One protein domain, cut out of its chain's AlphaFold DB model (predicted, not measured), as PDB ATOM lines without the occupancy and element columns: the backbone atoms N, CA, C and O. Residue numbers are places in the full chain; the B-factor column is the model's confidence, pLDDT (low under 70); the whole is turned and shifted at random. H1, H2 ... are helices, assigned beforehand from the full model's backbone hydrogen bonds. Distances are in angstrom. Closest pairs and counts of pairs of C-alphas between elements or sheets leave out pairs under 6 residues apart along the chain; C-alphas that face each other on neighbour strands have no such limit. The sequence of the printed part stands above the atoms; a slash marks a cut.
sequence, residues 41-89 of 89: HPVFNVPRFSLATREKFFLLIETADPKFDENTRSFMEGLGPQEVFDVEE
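AT A GLANCE: This is residues 41 to 89 of the 89 residues of the protein "DUF3341 domain-containing protein" of Blastocatellia bacterium (UniProt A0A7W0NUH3). With little regular structure, this flat domain has two short helices, H1 and H2, at one end of its longest axis and H3 towards the other, spanned by a long stretch without named elements, residues 52 to 71. Residues 64 to 71 stick out, and after H3 the last stretch, residues 79 to 89, folds back between H3 and the H1 and H2 end. Of 49 printed residues, 16 are in the three named helices, in the order H1, H2, H3, with no named strand; the class is all helix. It is only just compact, close to loose, with a radius of gyration of the C-alphas of 11.3 A and spans of 31 by 25 by 12 A.

IN THESE COORDINATES: H1 is residues 42 to 45, 5.8 A long, from C-alpha 42 at (122.029, 177.786, 58.916). H2 is residues 47 to 51, 8.6 A; H3 is residues 72 to 78, 9.7 A, ending at C-alpha 78 at (133.351, 187.593, 40.324).

HOW THE PARTS SIT: H1 and H2 are close but not clearly touching; their closest C-alphas, of Val 43 and Phe 49, are 6.9 A apart. H3 is apart from both. Every O i to N i+4 pair is within hydrogen-bond range in H3; H2 has 0 of 1, with 1 of 2 O i to N i+3 pairs, and H1 is too short for an i+4 pair.

THE WHOLE: The farthest C-alphas, of Arg 54 and Pro 66, are 31.7 A apart. The printed part has no cut; the link from H2 to H3 is long. No printed residue is under 70 in pLDDT.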
ATOM      1  N   HIS A  41     123.500 174.576  62.131       90.75
ATOM      2  CA  HIS A  41     124.086 175.774  61.548       90.75
ATOM      3  C   HIS A  41     123.277 176.123  60.283       90.75
ATOM      4  O   HIS A  41     123.049 175.211  59.487       90.75
ATOM      5  N   PRO A  42     122.888 177.395  60.048       91.31
ATOM      6  CA  PRO A  42     122.029 177.786  58.916       91.31
ATOM      7  C   PRO A  42     122.494 177.286  57.538       91.31
ATOM      8  O   PRO A  42     121.692 176.872  56.709       91.31
ATOM      9  N   VAL A  43     123.811 177.204  57.313       91.81
ATOM     10  CA  VAL A  43     124.418 176.644  56.085       91.81
ATOM     11  C   VAL A  43     123.971 175.222  55.736       91.81
ATOM     12  O   VAL A  43     124.049 174.833  54.573       91.81
ATOM     13  N   PHE A  44     123.479 174.440  56.702       91.31
ATOM     14  CA  PHE A  44     122.925 173.112  56.438       91.31
ATOM     15  C   PHE A  44     121.616 173.154  55.636       91.31
ATOM     16  O   PHE A  44     121.262 172.144  55.029       91.31
ATOM     17  N   ASN A  45     120.932 174.303  55.571       90.44
ATOM     18  CA  ASN A  45     119.724 174.485  54.762       90.44
ATOM     19  C   ASN A  45     120.021 174.563  53.259       90.44
ATOM     20  O   ASN A  45     119.113 174.388  52.450       90.44
ATOM     21  N   VAL A  46     121.280 174.779  52.860       91.88
ATOM     22  CA  VAL A  46     121.687 174.762  51.451       91.88
ATOM     23  C   VAL A  46     121.883 173.304  51.013       91.88
ATOM     24  O   VAL A  46     122.846 172.673  51.452       91.88
ATOM     25  N   PRO A  47     121.059 172.744  50.098       88.31
ATOM     26  CA  PRO A  47     121.116 171.316  49.760       88.31
ATOM     27  C   PRO A  47     122.486 170.855  49.254       88.31
ATOM     28  O   PRO A  47     122.901 169.724  49.493       88.31
ATOM     29  N   ARG A  48     123.226 171.743  48.581       88.81
ATOM     30  CA  ARG A  48     124.579 171.451  48.094       88.81
ATOM     31  C   ARG A  48     125.625 171.340  49.195       88.81
ATOM     32  O   ARG A  48     126.642 170.686  48.970       88.81
ATOM     33  N   PHE A  49     125.385 171.901  50.378       92.31
ATOM     34  CA  PHE A  49     126.333 171.844  51.488       92.31
ATOM     35  C   PHE A  49     126.575 170.409  51.983       92.31
ATOM     36  O   PHE A  49     127.628 170.122  52.548       92.31
ATOM     37  N   SER A  50     125.697 169.448  51.664       91.19
ATOM     38  CA  SER A  50     125.961 168.020  51.908       91.19
ATOM     39  C   SER A  50     127.230 167.498  51.211       91.19
ATOM     40  O   SER A  50     127.745 166.439  51.569       91.19
ATOM     41  N   LEU A  51     127.733 168.212  50.198       92.00
ATOM     42  CA  LEU A  51     128.963 167.886  49.474       92.00
ATOM     43  C   LEU A  51     130.230 168.470  50.125       92.00
ATOM     44  O   LEU A  51     131.327 168.125  49.680       92.00
ATOM     45  N   ALA A  52     130.104 169.302  51.170       91.44
ATOM     46  CA  ALA A  52     131.224 169.987  51.832       91.44
ATOM     47  C   ALA A  52     132.253 169.024  52.431       91.44
ATOM     48  O   ALA A  52     133.446 169.298  52.422       91.44
ATOM     49  N   THR A  53     131.811 167.859  52.905       92.38
ATOM     50  CA  THR A  53     132.700 166.821  53.459       92.38
ATOM     51  C   THR A  53     133.166 165.811  52.403       92.38
ATOM     52  O   THR A  53     133.859 164.854  52.735       92.38
ATOM     53  N   ARG A  54     132.765 165.965  51.133       92.19
ATOM     54  CA  ARG A  54     133.035 164.976  50.077       92.19
ATOM     55  C   ARG A  54     133.950 165.510  48.988       92.19
ATOM     56  O   ARG A  54     135.058 165.013  48.836       92.19
ATOM     57  N   GLU A  55     133.468 166.467  48.203       93.94
ATOM     58  CA  GLU A  55     134.105 166.804  46.920       93.94
ATOM     59  C   GLU A  55     134.108 168.300  46.582       93.94
ATOM     60  O   GLU A  55     134.723 168.696  45.592       93.94
ATOM     61  N   LYS A  56     133.414 169.141  47.361       93.19
ATOM     62  CA  LYS A  56     133.283 170.576  47.082       93.19
ATOM     63  C   LYS A  56     133.865 171.419  48.208       93.19
ATOM     64  O   LYS A  56     133.757 171.068  49.378       93.19
ATOM     65  N   PHE A  57     134.414 172.565  47.822       93.94
ATOM     66  CA  PHE A  57     134.817 173.627  48.736       93.94
ATOM     67  C   PHE A  57     133.734 174.698  48.773       93.94
ATOM     68  O   PHE A  57     133.117 174.997  47.751       93.94
ATOM     69  N   PHE A  58     133.527 175.274  49.952       94.50
ATOM     70  CA  PHE A  58     132.543 176.321  50.189       94.50
ATOM     71  C   PHE A  58     133.233 177.500  50.863       94.50
ATOM     72  O   PHE A  58     134.064 177.309  51.752       94.50
ATOM     73  N   LEU A  59     132.872 178.705  50.438       94.75
ATOM     74  CA  LEU A  59     133.235 179.950  51.097       94.75
ATOM     75  C   LEU A  59     131.950 180.552  51.664       94.75
ATOM     76  O   LEU A  59     130.953 180.639  50.951       94.75
ATOM     77  N   LEU A  60     131.976 180.927  52.940       94.12
ATOM     78  CA  LEU A  60     130.866 181.577  53.626       94.12
ATOM     79  C   LEU A  60     131.305 182.978  54.033       94.12
ATOM     80  O   LEU A  60     132.386 183.145  54.597       94.12
ATOM     81  N   ILE A  61     130.448 183.960  53.775       94.69
ATOM     82  CA  ILE A  61     130.560 185.294  54.353       94.69
ATOM     83  C   ILE A  61     129.350 185.477  55.257       94.69
ATOM     84  O   ILE A  61     128.217 185.289  54.822       94.69
ATOM     85  N   GLU A  62     129.602 185.790  56.523       92.75
ATOM     86  CA  GLU A  62     128.544 186.037  57.497       92.75
ATOM     87  C   GLU A  62     128.056 187.485  57.407       92.75
ATOM     88  O   GLU A  62     128.843 188.417  57.247       92.75
ATOM     89  N   THR A  63     126.750 187.673  57.590       92.38
ATOM     90  CA  THR A  63     126.090 188.989  57.623       92.38
ATOM     91  C   THR A  63     126.540 189.858  58.803       92.38
ATOM     92  O   THR A  63     126.301 191.061  58.807       92.38
ATOM     93  N   ALA A  64     127.203 189.267  59.803       90.88
ATOM     94  CA  ALA A  64     127.756 189.968  60.957       90.88
ATOM     95  C   ALA A  64     129.017 190.802  60.637       90.88
ATOM     96  O   ALA A  64     129.421 191.622  61.464       90.88
ATOM     97  N   ASP A  65     129.656 190.607  59.475       92.50
ATOM     98  CA  ASP A  65     130.806 191.418  59.056       92.50
ATOM     99  C   ASP A  65     130.356 192.863  58.738       92.50
ATOM    100  O   ASP A  65     129.464 193.052  57.912       92.50
ATOM    101  N   PRO A  66     130.979 193.912  59.315       94.06
ATOM    102  CA  PRO A  66     130.654 195.310  59.008       94.06
ATOM    103  C   PRO A  66     130.789 195.710  57.532       94.06
ATOM    104  O   PRO A  66     130.301 196.771  57.142       94.06
ATOM    105  N   LYS A  67     131.512 194.927  56.726       93.88
ATOM    106  CA  LYS A  67     131.687 195.138  55.284       93.88
ATOM    107  C   LYS A  67     130.700 194.341  54.438       93.88
ATOM    108  O   LYS A  67     130.741 194.478  53.220       93.88
ATOM    109  N   PHE A  68     129.866 193.503  55.053       94.12
ATOM    110  CA  PHE A  68     128.826 192.788  54.338       94.12
ATOM    111  C   PHE A  68     127.778 193.780  53.821       94.12
ATOM    112  O   PHE A  68     127.200 194.556  54.583       94.12
ATOM    113  N   ASP A  69     127.548 193.754  52.515       93.56
ATOM    114  CA  ASP A  69     126.624 194.637  51.810       93.56
ATOM    115  C   ASP A  69     125.967 193.923  50.616       93.56
ATOM    116  O   ASP A  69     126.295 192.783  50.276       93.56
ATOM    117  N   GLU A  70     125.055 194.613  49.929       90.38
ATOM    118  CA  GLU A  70     124.348 194.082  48.755       90.38
ATOM    119  C   GLU A  70     125.293 193.709  47.591       90.38
ATOM    120  O   GLU A  70     124.965 192.858  46.762       90.38
ATOM    121  N   ASN A  71     126.499 194.291  47.537       93.56
ATOM    122  CA  ASN A  71     127.492 194.009  46.497       93.56
ATOM    123  C   ASN A  71     128.267 192.709  46.746       93.56
ATOM    124  O   ASN A  71     128.933 192.208  45.834       93.56
ATOM    125  N   THR A  72     128.180 192.141  47.949       94.75
ATOM    126  CA  THR A  72     128.915 190.930  48.338       94.75
ATOM    127  C   THR A  72     128.573 189.745  47.432       94.75
ATOM    128  O   THR A  72     129.458 188.971  47.065       94.75
ATOM    129  N   ARG A  73     127.320 189.645  46.970       93.25
ATOM    130  CA  ARG A  73     126.892 188.616  46.010       93.25
ATOM    131  C   ARG A  73     127.621 188.744  44.672       93.25
ATOM    132  O   ARG A  73     128.211 187.774  44.202       93.25
ATOM    133  N   SER A  74     127.651 189.947  44.102       94.62
ATOM    134  CA  SER A  74     128.369 190.243  42.854       94.62
ATOM    135  C   SER A  74     129.877 190.018  42.991       94.62
ATOM    136  O   SER A  74     130.525 189.521  42.071       94.62
ATOM    137  N   PHE A  75     130.447 190.342  44.156       95.19
ATOM    138  CA  PHE A  75     131.844 190.047  44.469       95.19
ATOM    139  C   PHE A  75     132.120 188.537  44.463       95.19
ATOM    140  O   PHE A  75     133.071 188.107  43.814       95.19
ATOM    141  N   MET A  76     131.273 187.733  45.115       95.19
ATOM    142  CA  MET A  76     131.384 186.271  45.111       95.19
ATOM    143  C   MET A  76     131.257 185.688  43.703       95.19
ATOM    144  O   MET A  76     132.067 184.841  43.334       95.19
ATOM    145  N   GLU A  77     130.308 186.167  42.894       95.44
ATOM    146  CA  GLU A  77     130.160 185.759  41.488       95.44
ATOM    147  C   GLU A  77     131.413 186.089  40.654       95.44
ATOM    148  O   GLU A  77     131.813 185.308  39.788       95.44
ATOM    149  N   GLY A  78     132.097 187.194  40.965       96.25
ATOM    150  CA  GLY A  78     133.351 187.593  40.324       96.25
ATOM    151  C   GLY A  78     134.553 186.679  40.607       96.25
ATOM    152  O   GLY A  78     135.538 186.740  39.871       96.25
ATOM    153  N   LEU A  79     134.494 185.808  41.623       95.56
ATOM    154  CA  LEU A  79     135.588 184.889  41.985       95.56
ATOM    155  C   LEU A  79     135.617 183.595  41.149       95.56
ATOM    156  O   LEU A  79     136.471 182.738  41.376       95.56
ATOM    157  N   GLY A  80     134.695 183.435  40.196       94.19
ATOM    158  CA  GLY A  80     134.519 182.199  39.428       94.19
ATOM    159  C   GLY A  80     133.980 181.017  40.250       94.19
ATOM    160  O   GLY A  80     134.527 179.915  40.138       94.19
ATOM    161  N   PRO A  81     132.940 181.202  41.088       95.69
ATOM    162  CA  PRO A  81     132.341 180.105  41.831       95.69
ATOM    163  C   PRO A  81     131.592 179.171  40.877       95.69
ATOM    164  O   PRO A  81     131.211 179.547  39.769       95.69
ATOM    165  N   GLN A  82     131.323 177.945  41.328       93.81
ATOM    166  CA  GLN A  82     130.352 177.110  40.619       93.81
ATOM    167  C   GLN A  82     128.959 177.723  40.748       93.81
ATOM    168  O   GLN A  82     128.250 177.823  39.752       93.81
ATOM    169  N   GLU A  83     128.596 178.150  41.961       92.19
ATOM    170  CA  GLU A  83     127.316 178.776  42.289       92.19
ATOM    171  C   GLU A  83     127.428 179.629  43.558       92.19
ATOM    172  O   GLU A  83     128.335 179.423  44.368       92.19
ATOM    173  N   VAL A  84     126.473 180.544  43.739       94.69
ATOM    174  CA  VAL A  84     126.346 181.411  44.917       94.69
ATOM    175  C   VAL A  84     124.931 181.268  45.480       94.69
ATOM    176  O   VAL A  84     123.957 181.386  44.735       94.69
ATOM    177  N   PHE A  85     124.830 181.006  46.784       93.12
ATOM    178  CA  PHE A  85     123.569 180.841  47.508       93.12
ATOM    179  C   PHE A  85     123.487 181.835  48.655       93.12
ATOM    180  O   PHE A  85     124.446 181.972  49.414       93.12
ATOM    181  N   ASP A  86     122.319 182.447  48.808       92.19
ATOM    182  CA  ASP A  86     121.968 183.165  50.024       92.19
ATOM    183  C   ASP A  86     121.500 182.145  51.071       92.19
ATOM    184  O   ASP A  86     120.766 181.202  50.760       92.19
ATOM    185  N   VAL A  87     121.988 182.291  52.303       90.56
ATOM    186  CA  VAL A  87     121.666 181.396  53.419       90.56
ATOM    187  C   VAL A  87     120.722 182.135  54.354       90.56
ATOM    188  O   VAL A  87     121.123 183.101  54.997       90.56
ATOM    189  N   GLU A  88     119.474 181.684  54.414       83.31
ATOM    190  CA  GLU A  88     118.498 182.165  55.395       83.31
ATOM    191  C   GLU A  88     118.828 181.586  56.785       83.31
ATOM    192  O   GLU A  88     119.265 180.433  56.881       83.31
ATOM    193  N   GLU A  89     118.660 182.390  57.843       71.88
ATOM    194  CA  GLU A  89     118.877 181.972  59.244       71.88
ATOM    195  C   GLU A  89     117.945 180.833  59.694       71.88
ATOM    196  O   GLU A  89     116.720 180.925  59.454       71.88
TER     197      GLU A  89